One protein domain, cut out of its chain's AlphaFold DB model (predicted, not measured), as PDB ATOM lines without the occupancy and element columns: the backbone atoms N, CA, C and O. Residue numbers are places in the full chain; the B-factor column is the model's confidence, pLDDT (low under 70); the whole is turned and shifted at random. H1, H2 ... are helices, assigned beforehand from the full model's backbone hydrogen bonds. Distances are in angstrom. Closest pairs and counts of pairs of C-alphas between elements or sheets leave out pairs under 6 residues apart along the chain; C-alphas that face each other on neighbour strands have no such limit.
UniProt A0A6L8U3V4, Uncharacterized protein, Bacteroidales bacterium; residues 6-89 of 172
ATOM      1  N   THR A   6     -18.923  27.248 -58.851       95.75
ATOM      2  CA  THR A   6     -17.684  27.410 -59.619       95.75
ATOM      3  C   THR A   6     -17.108  28.806 -59.425       95.75
ATOM      4  O   THR A   6     -15.907  28.948 -59.175       95.75
ATOM      5  N   THR A   7     -17.950  29.836 -59.459       95.56
ATOM      6  CA  THR A   7     -17.515  31.206 -59.175       95.56
ATOM      7  C   THR A   7     -17.083  31.379 -57.719       95.56
ATOM      8  O   THR A   7     -16.032  31.973 -57.473       95.56
ATOM      9  N   LEU A   8     -17.814  30.808 -56.753       95.69
ATOM     10  CA  LEU A   8     -17.425  30.832 -55.335       95.69
ATOM     11  C   LEU A   8     -16.062  30.170 -55.103       95.69
ATOM     12  O   LEU A   8     -15.196  30.763 -54.458       95.69
ATOM     13  N   ALA A   9     -15.846  28.978 -55.668       96.69
ATOM     14  CA  ALA A   9     -14.594  28.238 -55.545       96.69
ATOM     15  C   ALA A   9     -13.403  29.000 -56.139       96.69
ATOM     16  O   ALA A   9     -12.362  29.117 -55.493       96.69
ATOM     17  N   LYS A  10     -13.554  29.564 -57.343       96.50
ATOM     18  CA  LYS A  10     -12.502  30.392 -57.953       96.50
ATOM     19  C   LYS A  10     -12.197  31.605 -57.084       96.50
ATOM     20  O   LYS A  10     -11.039  31.852 -56.766       96.50
ATOM     21  N   ARG A  11     -13.235  32.318 -56.640       95.88
ATOM     22  CA  ARG A  11     -13.088  33.542 -55.848       95.88
ATOM     23  C   ARG A  11     -12.344  33.299 -54.536       95.88
ATOM     24  O   ARG A  11     -11.443  34.071 -54.215       95.88
ATOM     25  N   ILE A  12     -12.681  32.240 -53.796       95.94
ATOM     26  CA  ILE A  12     -12.009  31.946 -52.522       95.94
ATOM     27  C   ILE A  12     -10.562  31.481 -52.715       95.94
ATOM     28  O   ILE A  12      -9.686  31.887 -51.952       95.94
ATOM     29  N   LEU A  13     -10.283  30.681 -53.750       96.56
ATOM     30  CA  LEU A  13      -8.918  30.240 -54.056       96.56
ATOM     31  C   LEU A  13      -8.031  31.422 -54.465       96.56
ATOM     32  O   LEU A  13      -6.939  31.572 -53.921       96.56
ATOM     33  N   THR A  14      -8.532  32.307 -55.330       96.75
ATOM     34  CA  THR A  14      -7.833  33.541 -55.711       96.75
ATOM     35  C   THR A  14      -7.608  34.454 -54.507       96.75
ATOM     36  O   THR A  14      -6.525  35.003 -54.352       96.75
ATOM     37  N   ALA A  15      -8.581  34.592 -53.602       96.12
ATOM     38  CA  ALA A  15      -8.387  35.387 -52.390       96.12
ATOM     39  C   ALA A  15      -7.297  34.807 -51.469       96.12
ATOM     40  O   ALA A  15      -6.490  35.568 -50.934       96.12
ATOM     41  N   CYS A  16      -7.203  33.477 -51.345       95.75
ATOM     42  CA  CYS A  16      -6.103  32.840 -50.613       95.75
ATOM     43  C   CYS A  16      -4.739  33.186 -51.229       95.75
ATOM     44  O   CYS A  16      -3.805  33.513 -50.501       95.75
ATOM     45  N   GLU A  17      -4.627  33.158 -52.560       96.00
ATOM     46  CA  GLU A  17      -3.395  33.514 -53.279       96.00
ATOM     47  C   GLU A  17      -3.038  34.997 -53.106       96.00
ATOM     48  O   GLU A  17      -1.905  35.324 -52.754       96.00
ATOM     49  N   HIS A  18      -4.011  35.898 -53.272       96.56
ATOM     50  CA  HIS A  18      -3.813  37.344 -53.135       96.56
ATOM     51  C   HIS A  18      -3.389  37.761 -51.722       96.56
ATOM     52  O   HIS A  18      -2.610  38.699 -51.560       96.56
ATOM     53  N   GLU A  19      -3.897  37.080 -50.696       95.31
ATOM     54  CA  GLU A  19      -3.537  37.343 -49.300       95.31
ATOM     55  C   GLU A  19      -2.335  36.509 -48.825       95.31
ATOM     56  O   GLU A  19      -1.957  36.600 -47.659       95.31
ATOM     57  N   SER A  20      -1.713  35.714 -49.710       95.31
ATOM     58  CA  SER A  20      -0.626  34.779 -49.366       95.31
ATOM     59  C   SER A  20      -0.979  33.841 -48.202       95.31
ATOM     60  O   SER A  20      -0.125  33.472 -47.394       95.31
ATOM     61  N   LEU A  21      -2.253  33.455 -48.103       92.50
ATOM     62  CA  LEU A  21      -2.757  32.566 -47.063       92.50
ATOM     63  C   LEU A  21      -2.648  31.119 -47.524       92.50
ATOM     64  O   LEU A  21      -3.192  30.728 -48.560       92.50
ATOM     65  N   ASN A  22      -2.017  30.278 -46.707       93.25
ATOM     66  CA  ASN A  22      -2.141  28.840 -46.903       93.25
ATOM     67  C   ASN A  22      -3.552  28.366 -46.493       93.25
ATOM     68  O   ASN A  22      -4.253  29.010 -45.708       93.25
ATOM     69  N   TYR A  23      -3.970  27.194 -46.974       92.56
ATOM     70  CA  TYR A  23      -5.319  26.674 -46.700       92.56
ATOM     71  C   TYR A  23      -5.585  26.381 -45.222       92.56
ATOM     72  O   TYR A  23      -6.736  26.342 -44.794       92.56
ATOM     73  N   ARG A  24      -4.536  26.198 -44.413       89.81
ATOM     74  CA  ARG A  24      -4.675  26.033 -42.964       89.81
ATOM     75  C   ARG A  24      -5.020  27.360 -42.288       89.81
ATOM     76  O   ARG A  24      -5.856  27.379 -41.395       89.81
ATOM     77  N   GLN A  25      -4.397  28.456 -42.711       90.69
ATOM     78  CA  GLN A  25      -4.674  29.806 -42.226       90.69
ATOM     79  C   GLN A  25      -6.057  30.264 -42.688       90.69
ATOM     80  O   GLN A  25      -6.866  30.658 -41.854       90.69
ATOM     81  N   ALA A  26      -6.358  30.128 -43.983       91.31
ATOM     82  CA  ALA A  26      -7.673  30.461 -44.528       91.31
ATOM     83  C   ALA A  26      -8.787  29.633 -43.870       91.31
ATOM     84  O   ALA A  26      -9.817  30.176 -43.482       91.31
ATOM     85  N   GLY A  27      -8.551  28.334 -43.662       91.00
ATOM     86  CA  GLY A  27      -9.486  27.462 -42.960       91.00
ATOM     87  C   GLY A  27      -9.758  27.894 -41.523       91.00
ATOM     88  O   GLY A  27     -10.908  27.909 -41.102       91.00
ATOM     89  N   LYS A  28      -8.735  28.338 -40.783       88.25
ATOM     90  CA  LYS A  28      -8.922  28.888 -39.431       88.25
ATOM     91  C   LYS A  28      -9.722  30.186 -39.422       88.25
ATOM     92  O   LYS A  28     -10.543  30.357 -38.536       88.25
ATOM     93  N   LEU A  29      -9.479  31.077 -40.382       90.06
ATOM     94  CA  LEU A  29     -10.158  32.375 -40.482       90.06
ATOM     95  C   LEU A  29     -11.614  32.250 -40.934       90.06
ATOM     96  O   LEU A  29     -12.448  33.061 -40.557       90.06
ATOM     97  N   LEU A  30     -11.925  31.230 -41.732       90.62
ATOM     98  CA  LEU A  30     -13.278  30.979 -42.225       90.62
ATOM     99  C   LEU A  30     -14.004  29.888 -41.445       90.62
ATOM    100  O   LEU A  30     -15.152  29.618 -41.750       90.62
ATOM    101  N   ASN A  31     -13.364  29.249 -40.469       90.19
ATOM    102  CA  ASN A  31     -13.879  28.051 -39.809       90.19
ATOM    103  C   ASN A  31     -14.234  26.914 -40.795       90.19
ATOM    104  O   ASN A  31     -15.262  26.248 -40.686       90.19
ATOM    105  N   ILE A  32     -13.380  26.701 -41.798       90.62
ATOM    106  CA  ILE A  32     -13.531  25.658 -42.818       90.62
ATOM    107  C   ILE A  32     -12.368  24.665 -42.693       90.62
ATOM    108  O   ILE A  32     -11.210  25.083 -42.643       90.62
ATOM    109  N   PRO A  33     -12.618  23.343 -42.723       90.06
ATOM    110  CA  PRO A  33     -11.544  22.357 -42.735       90.06
ATOM    111  C   PRO A  33     -10.610  22.541 -43.940       90.06
ATOM    112  O   PRO A  33     -11.071  22.612 -45.083       90.06
ATOM    113  N   SER A  34      -9.295  22.559 -43.706       89.81
ATOM    114  CA  SER A  34      -8.291  22.927 -44.721       89.81
ATOM    115  C   SER A  34      -8.300  22.018 -45.958       89.81
ATOM    116  O   SER A  34      -8.015  22.475 -47.065       89.81
ATOM    117  N   TYR A  35      -8.684  20.747 -45.807       90.12
ATOM    118  CA  TYR A  35      -8.778  19.805 -46.927       90.12
ATOM    119  C   TYR A  35      -9.850  20.199 -47.957       90.12
ATOM    120  O   TYR A  35      -9.701  19.868 -49.134       90.12
ATOM    121  N   ASN A  36     -10.899  20.936 -47.560       92.31
ATOM    122  CA  ASN A  36     -11.946  21.370 -48.489       92.31
ATOM    123  C   ASN A  36     -11.382  22.296 -49.569       92.31
ATOM    124  O   ASN A  36     -11.762  22.168 -50.728       92.31
ATOM    125  N   PHE A  37     -10.408  23.149 -49.241       93.25
ATOM    126  CA  PHE A  37      -9.759  24.023 -50.223       93.25
ATOM    127  C   PHE A  37      -9.077  23.231 -51.347       93.25
ATOM    128  O   PHE A  37      -9.079  23.657 -52.502       93.25
ATOM    129  N   SER A  38      -8.555  22.038 -51.051       92.75
ATOM    130  CA  SER A  38      -8.006  21.143 -52.076       92.75
ATOM    131  C   SER A  38      -9.091  20.575 -52.997       92.75
ATOM    132  O   SER A  38      -8.844  20.415 -54.193       92.75
ATOM    133  N   LEU A  39     -10.293  20.309 -52.473       93.81
ATOM    134  CA  LEU A  39     -11.442  19.845 -53.261       93.81
ATOM    135  C   LEU A  39     -11.965  20.946 -54.195       93.81
ATOM    136  O   LEU A  39     -12.314  20.665 -55.340       93.81
ATOM    137  N   LEU A  40     -11.927  22.209 -53.755       95.88
ATOM    138  CA  LEU A  40     -12.376  23.364 -54.545       95.88
ATOM    139  C   LEU A  40     -11.582  23.577 -55.846       95.88
ATOM    140  O   LEU A  40     -12.075  24.230 -56.766       95.88
ATOM    141  N   LYS A  41     -10.381  22.994 -55.964       94.44
ATOM    142  CA  LYS A  41      -9.543  23.094 -57.171       94.44
ATOM    143  C   LYS A  41     -10.133  22.393 -58.390       94.44
ATOM    144  O   LYS A  41      -9.760  22.727 -59.512       94.44
ATOM    145  N   LYS A  42     -10.979  21.374 -58.197       93.69
ATOM    146  CA  LYS A  42     -11.558  20.603 -59.306       93.69
ATOM    147  C   LYS A  42     -13.056  20.433 -59.098       93.69
ATOM    148  O   LYS A  42     -13.483  19.813 -58.131       93.69
ATOM    149  N   GLU A  43     -13.834  20.887 -60.074       94.19
ATOM    150  CA  GLU A  43     -15.302  20.883 -60.040       94.19
ATOM    151  C   GLU A  43     -15.915  19.504 -59.756       94.19
ATOM    152  O   GLU A  43     -16.887  19.385 -59.015       94.19
ATOM    153  N   LYS A  44     -15.281  18.428 -60.239       95.38
ATOM    154  CA  LYS A  44     -15.725  17.047 -59.987       95.38
ATOM    155  C   LYS A  44     -15.841  16.666 -58.502       95.38
ATOM    156  O   LYS A  44     -16.535  15.699 -58.194       95.38
ATOM    157  N   TYR A  45     -15.168  17.394 -57.605       94.75
ATOM    158  CA  TYR A  45     -15.199  17.171 -56.156       94.75
ATOM    159  C   TYR A  45     -16.160  18.107 -55.413       94.75
ATOM    160  O   TYR A  45     -16.281  18.018 -54.195       94.75
ATOM    161  N   TYR A  46     -16.887  18.994 -56.099       94.62
ATOM    162  CA  TYR A  46     -17.813  19.928 -55.435       94.62
ATOM    163  C   TYR A  46     -18.963  19.231 -54.711       94.62
ATOM    164  O   TYR A  46     -19.530  19.792 -53.773       94.62
ATOM    165  N   LYS A  47     -19.295  18.012 -55.139       93.38
ATOM    166  CA  LYS A  47     -20.251  17.125 -54.470       93.38
ATOM    167  C   LYS A  47     -19.757  16.615 -53.111       93.38
ATOM    168  O   LYS A  47     -20.579  16.302 -52.262       93.38
ATOM    169  N   ASP A  48     -18.438  16.556 -52.917       92.56
ATOM    170  CA  ASP A  48     -17.795  16.055 -51.697       92.56
ATOM    171  C   ASP A  48     -17.543  17.189 -50.683       92.56
ATOM    172  O   ASP A  48     -17.231  16.943 -49.519       92.56
ATOM    173  N   VAL A  49     -17.698  18.445 -51.115       91.56
ATOM    174  CA  VAL A  49     -17.633  19.625 -50.249       91.56
ATOM    175  C   VAL A  49     -18.957  19.771 -49.505       91.56
ATOM    176  O   VAL A  49     -20.028  19.833 -50.116       91.56
ATOM    177  N   SER A  50     -18.886  19.843 -48.176       90.62
ATOM    178  CA  SER A  50     -20.072  19.917 -47.324       90.62
ATOM    179  C   SER A  50     -20.895  21.181 -47.587       90.62
ATOM    180  O   SER A  50     -20.375  22.231 -47.970       90.62
ATOM    181  N   ARG A  51     -22.205  21.097 -47.331       90.69
ATOM    182  CA  ARG A  51     -23.109  22.249 -47.440       90.69
ATOM    183  C   ARG A  51     -22.657  23.423 -46.562       90.69
ATOM    184  O   ARG A  51     -22.592  24.537 -47.060       90.69
ATOM    185  N   ALA A  52     -22.266  23.152 -45.316       90.12
ATOM    186  CA  ALA A  52     -21.776  24.169 -44.385       90.12
ATOM    187  C   ALA A  52     -20.529  24.908 -44.910       90.12
ATOM    188  O   ALA A  52     -20.393  26.114 -44.727       90.12
ATOM    189  N   CYS A  53     -19.632  24.208 -45.617       92.19
ATOM    190  CA  CYS A  53     -18.477  24.831 -46.264       92.19
ATOM    191  C   CYS A  53     -18.916  25.811 -47.366       92.19
ATOM    192  O   CYS A  53     -18.435  26.939 -47.421       92.19
ATOM    193  N   TRP A  54     -19.869  25.410 -48.213       94.56
ATOM    194  CA  TRP A  54     -20.409  26.292 -49.250       94.56
ATOM    195  C   TRP A  54     -21.142  27.504 -48.680       94.56
ATOM    196  O   TRP A  54     -20.948  28.607 -49.185       94.56
ATOM    197  N   GLU A  55     -21.944  27.312 -47.632       92.56
ATOM    198  CA  GLU A  55     -22.638  28.404 -46.938       92.56
ATOM    199  C   GLU A  55     -21.629  29.413 -46.394       92.56
ATOM    200  O   GLU A  55     -21.731  30.599 -46.690       92.56
ATOM    201  N   ARG A  56     -20.561  28.938 -45.750       91.31
ATOM    202  CA  ARG A  56     -19.502  29.808 -45.240       91.31
ATOM    203  C   ARG A  56     -18.761  30.588 -46.325       91.31
ATOM    204  O   ARG A  56     -18.495  31.777 -46.168       91.31
ATOM    205  N   ILE A  57     -18.405  29.926 -47.428       94.12
ATOM    206  CA  ILE A  57     -17.750  30.596 -48.562       94.12
ATOM    207  C   ILE A  57     -18.696  31.637 -49.166       94.12
ATOM    208  O   ILE A  57     -18.246  32.719 -49.543       94.12
ATOM    209  N   SER A  58     -19.993  31.330 -49.237       94.12
ATOM    210  CA  SER A  58     -21.019  32.260 -49.706       94.12
ATOM    211  C   SER A  58     -21.133  33.481 -48.789       94.12
ATOM    212  O   SER A  58     -21.034  34.605 -49.269       94.12
ATOM    213  N   GLU A  59     -21.228  33.282 -47.471       92.38
ATOM    214  CA  GLU A  59     -21.277  34.359 -46.470       92.38
ATOM    215  C   GLU A  59     -20.073  35.303 -46.577       92.38
ATOM    216  O   GLU A  59     -20.229  36.527 -46.633       92.38
ATOM    217  N   TRP A  60     -18.867  34.738 -46.677       94.06
ATOM    218  CA  TRP A  60     -17.653  35.515 -46.916       94.06
ATOM    219  C   TRP A  60     -17.695  36.266 -48.254       94.06
ATOM    220  O   TRP A  60     -17.396  37.462 -48.321       94.06
ATOM    221  N   ALA A  61     -18.115  35.602 -49.331       93.00
ATOM    222  CA  ALA A  61     -18.209  36.216 -50.650       93.00
ATOM    223  C   ALA A  61     -19.227  37.373 -50.683       93.00
ATOM    224  O   ALA A  61     -19.004  38.367 -51.389       93.00
ATOM    225  N   SER A  62     -20.314  37.269 -49.915       91.81
ATOM    226  CA  SER A  62     -21.317  38.319 -49.732       91.81
ATOM    227  C   SER A  62     -20.807  39.485 -48.887       91.81
ATOM    228  O   SER A  62     -21.208  40.621 -49.132       91.81
ATOM    229  N   SER A  63     -19.895  39.249 -47.938       90.00
ATOM    230  CA  SER A  63     -19.332  40.329 -47.119       90.00
ATOM    231  C   SER A  63     -18.381  41.239 -47.904       90.00
ATOM    232  O   SER A  63     -18.106  42.351 -47.460       90.00
ATOM    233  N   ASN A  64     -17.847  40.767 -49.039       87.62
ATOM    234  CA  ASN A  64     -16.863  41.465 -49.876       87.62
ATOM    235  C   ASN A  64     -15.631  41.972 -49.095       87.62
ATOM    236  O   ASN A  64     -15.034  42.996 -49.430       87.62
ATOM    237  N   LYS A  65     -15.268  41.256 -48.025       90.06
ATOM    238  CA  LYS A  65     -14.105  41.551 -47.181       90.06
ATOM    239  C   LYS A  65     -12.948  40.631 -47.557       90.06
ATOM    240  O   LYS A  65     -13.146  39.570 -48.149       90.06
ATOM    241  N   LYS A  66     -11.740  41.011 -47.150       92.94
ATOM    242  CA  LYS A  66     -10.594  40.096 -47.139       92.94
ATOM    243  C   LYS A  66     -10.869  38.906 -46.216       92.94
ATOM    244  O   LYS A  66     -11.573  39.064 -45.218       92.94
ATOM    245  N   ILE A  67     -10.295  37.743 -46.514       92.38
ATOM    246  CA  ILE A  67     -10.369  36.543 -45.665       92.38
ATOM    247  C   ILE A  67      -9.827  36.869 -44.267       92.38
ATOM    248  O   ILE A  67     -10.454  36.534 -43.268       92.38
ATOM    249  N   SER A  68      -8.715  37.605 -44.188       88.38
ATOM    250  CA  SER A  68      -8.122  38.079 -42.924       88.38
ATOM    251  C   SER A  68      -9.010  39.019 -42.096       88.38
ATOM    252  O   SER A  68      -8.772  39.194 -40.905       88.38
ATOM    253  N   GLN A  69     -10.023  39.631 -42.712       87.75
ATOM    254  CA  GLN A  69     -10.955  40.566 -42.073       87.75
ATOM    255  C   GLN A  69     -12.340  39.951 -41.845       87.75
ATOM    256  O   GLN A  69     -13.252  40.629 -41.361       87.75
ATOM    257  N   PHE A  70     -12.524  38.692 -42.241       85.69
ATOM    258  CA  PHE A  70     -13.754  37.971 -42.000       85.69
ATOM    259  C   PHE A  70     -13.756  37.496 -40.549       85.69
ATOM    260  O   PHE A  70     -12.961  36.645 -40.158       85.69
ATOM    261  N   MET A  71     -14.607  38.109 -39.729       69.50
ATOM    262  CA  MET A  71     -14.749  37.723 -38.330       69.50
ATOM    263  C   MET A  71     -15.681  36.522 -38.233       69.50
ATOM    264  O   MET A  71     -16.814  36.577 -38.710       69.50
ATOM    265  N   ILE A  72     -15.202  35.456 -37.596       75.56
ATOM    266  CA  ILE A  72     -16.048  34.342 -37.172       75.56
ATOM    267  C   ILE A  72     -16.864  34.825 -35.960       75.56
ATOM    268  O   ILE A  72     -16.274  35.449 -35.073       75.56
ATOM    269  N   PRO A  73     -18.184  34.575 -35.908       72.62
ATOM    270  CA  PRO A  73     -18.992  34.848 -34.718       72.62
ATOM    271  C   PRO A  73     -18.388  34.191 -33.466       72.62
ATOM    272  O   PRO A  73     -17.942  33.046 -33.529       72.62
ATOM    273  N   GLU A  74     -18.362  34.899 -32.332       65.44
ATOM    274  CA  GLU A  74     -17.700  34.431 -31.096       65.44
ATOM    275  C   GLU A  74     -18.311  33.135 -30.535       65.44
ATOM    276  O   GLU A  74     -17.640  32.336 -29.885       65.44
ATOM    277  N   ASP A  75     -19.591  32.924 -30.814       71.12
ATOM    278  CA  ASP A  75     -20.420  31.799 -30.398       71.12
ATOM    279  C   ASP A  75     -20.241  30.545 -31.273       71.12
ATOM    280  O   ASP A  75     -20.756  29.469 -30.946       71.12
ATOM    281  N   GLU A  76     -19.461  30.632 -32.352       73.31
ATOM    282  CA  GLU A  76     -19.216  29.488 -33.211       73.31
ATOM    283  C   GLU A  76     -18.048  28.616 -32.729       73.31
ATOM    284  O   GLU A  76     -16.929  29.070 -32.487       73.31
ATOM    285  N   LYS A  77     -18.281  27.299 -32.648       73.25
ATOM    286  CA  LYS A  77     -17.214  26.337 -32.364       73.25
ATOM    287  C   LYS A  77     -16.209  26.327 -33.516       73.25
ATOM    288  O   LYS A  77     -16.531  25.909 -34.627       73.25
ATOM    289  N   ILE A  78     -14.976  26.732 -33.225       75.38
ATOM    290  CA  ILE A  78     -13.864  26.642 -34.171       75.38
ATOM    291  C   ILE A  78     -13.524  25.164 -34.394       75.38
ATOM    292  O   ILE A  78     -13.249  24.425 -33.445       75.38
ATOM    293  N   ILE A  79     -13.533  24.732 -35.655       70.12
ATOM    294  CA  ILE A  79     -13.129  23.392 -36.076       70.12
ATOM    295  C   ILE A  79     -11.613  23.288 -35.906       70.12
ATOM    296  O   ILE A  79     -10.829  23.613 -36.800       70.12
ATOM    297  N   ASP A  80     -11.184  22.813 -34.740       63.81
ATOM    298  CA  ASP A  80      -9.772  22.611 -34.432       63.81
ATOM    299  C   ASP A  80      -9.305  21.244 -34.959       63.81
ATOM    300  O   ASP A  80      -8.944  20.336 -34.213       63.81
ATOM    301  N   GLN A  81      -9.334  21.087 -36.289       60.19
ATOM    302  CA  GLN A  81      -9.054  19.823 -36.993       60.19
ATOM    303  C   GLN A  81      -7.635  19.266 -36.744       60.19
ATOM    304  O   GLN A  81      -7.312  18.161 -37.165       60.19
ATOM    305  N   TYR A  82      -6.769  20.031 -36.075       51.53
ATOM    306  CA  TYR A  82      -5.406  19.625 -35.738       51.53
ATOM    307  C   TYR A  82      -5.224  19.230 -34.275       51.53
ATOM    308  O   TYR A  82      -4.315  18.452 -33.987       51.53
ATOM    309  N   ARG A  83      -6.101  19.678 -33.369       49.78
ATOM    310  CA  ARG A  83      -5.999  19.302 -31.955       49.78
ATOM    311  C   ARG A  83      -6.249  17.808 -31.756       49.78
ATOM    312  O   ARG A  83      -5.629  17.189 -30.899       49.78
ATOM    313  N   GLU A  84      -7.100  17.221 -32.594       45.94
ATOM    314  CA  GLU A  84      -7.426  15.796 -32.531       45.94
ATOM    315  C   GLU A  84      -6.307  14.900 -33.093       45.94
ATOM    316  O   GLU A  84      -6.114  13.793 -32.601       45.94
ATOM    317  N   ASN A  85      -5.482  15.386 -34.027       46.75
ATOM    318  CA  ASN A  85      -4.364  14.595 -34.561       46.75
ATOM    319  C   ASN A  85      -3.130  14.614 -33.647       46.75
ATOM    320  O   ASN A  85      -2.429  13.606 -33.551       46.75
ATOM    321  N   GLU A  86      -2.878  15.726 -32.949       43.00
ATOM    322  CA  GLU A  86      -1.763  15.843 -31.998       43.00
ATOM    323  C   GLU A  86      -2.072  15.133 -30.668       43.00
ATOM    324  O   GLU A  86      -1.191  14.495 -30.096       43.00
ATOM    325  N   ALA A  87      -3.331  15.154 -30.212       46.62
ATOM    326  CA  ALA A  87      -3.755  14.429 -29.011       46.62
ATOM    327  C   ALA A  87      -3.916  12.912 -29.234       46.62
ATOM    328  O   ALA A  87      -3.753  12.137 -28.293       46.62
ATOM    329  N   ALA A  88      -4.216  12.470 -30.462       41.41
ATOM    330  CA  ALA A  88      -4.411  11.052 -30.768       41.41
ATOM    331  C   ALA A  88      -3.129  10.305 -31.175       41.41
ATOM    332  O   ALA A  88      -3.213   9.113 -31.465       41.41
ATOM    333  N   GLY A  89      -1.961  10.959 -31.257       46.00
ATOM    334  CA  GLY A  89      -0.706  10.308 -31.677       46.00
ATOM    335  C   GLY A  89      -0.761   9.664 -33.073       46.00
ATOM    336  O   GLY A  89       0.113   8.877 -33.439       46.00
TER     337      GLY A  89
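This is residues 6 to 89 of the 172 residues of an uncharacterized protein of Bacteroidales bacterium (UniProt A0A6L8U3V4). Four helices, H1 to H4, cross one another at large angles in a small body, and a long stretch, residues 64 to 82, leads from it to the short H5, which sticks out with residues 88 and 89. The printed part has 84 residues with five named helices, in the order H1 H2 H3 H4 H5, and no named strand: all helix. It is compact, with a radius of gyration of the C-alphas of 12.7 A, and spans 38 by 30 by 24 A.

H1, residues 6 to 18, touches H4, residues 51 to 63, with residues 8 to 12 alone, at a steep tilt of 64 degrees, the same way; the closest C-alphas, of Leu 8 and Ile 57, are 6.8 A apart. H2, residues 23 to 30, touches H3, residues 34 to 39, only just about perpendicular at 72 degrees; the C-alphas of Gly 27 and Ser 34 are closest, 5.0 A. H2 and H4 only just touch, with 3 pairs of C-alphas within 8 A, the closest being Leu 30 and Arg 56 at 7.0 A. H1 and H3 are close but not clearly touching: the closest C-alphas, of Leu 13 and Phe 37, are 7.4 A apart. H5, residues 83 to 87, is apart from the other four. Every O i to N i+4 pair is within hydrogen-bond range in H1, H2, H4 and H5; in H3 it is 1 of 2.

H1 begins at C-alpha 6 (-17.684, 27.410, -59.619) and is 18.3 A long; H2 is 10.1 A, H3 9.6 A and H4 18.5 A. H5, 6.1 A long, ends at C-alpha 87 (-3.755, 14.429, -29.011).

The farthest C-alphas, of Asn 64 and Gly 89, are 39.5 A apart. The printed part has no cut. The links H3 to H4 and H4 to H5 are long, with 11 and 19 residues. The model's pLDDT is under 70 at residues 71, 74 and 80 to 89.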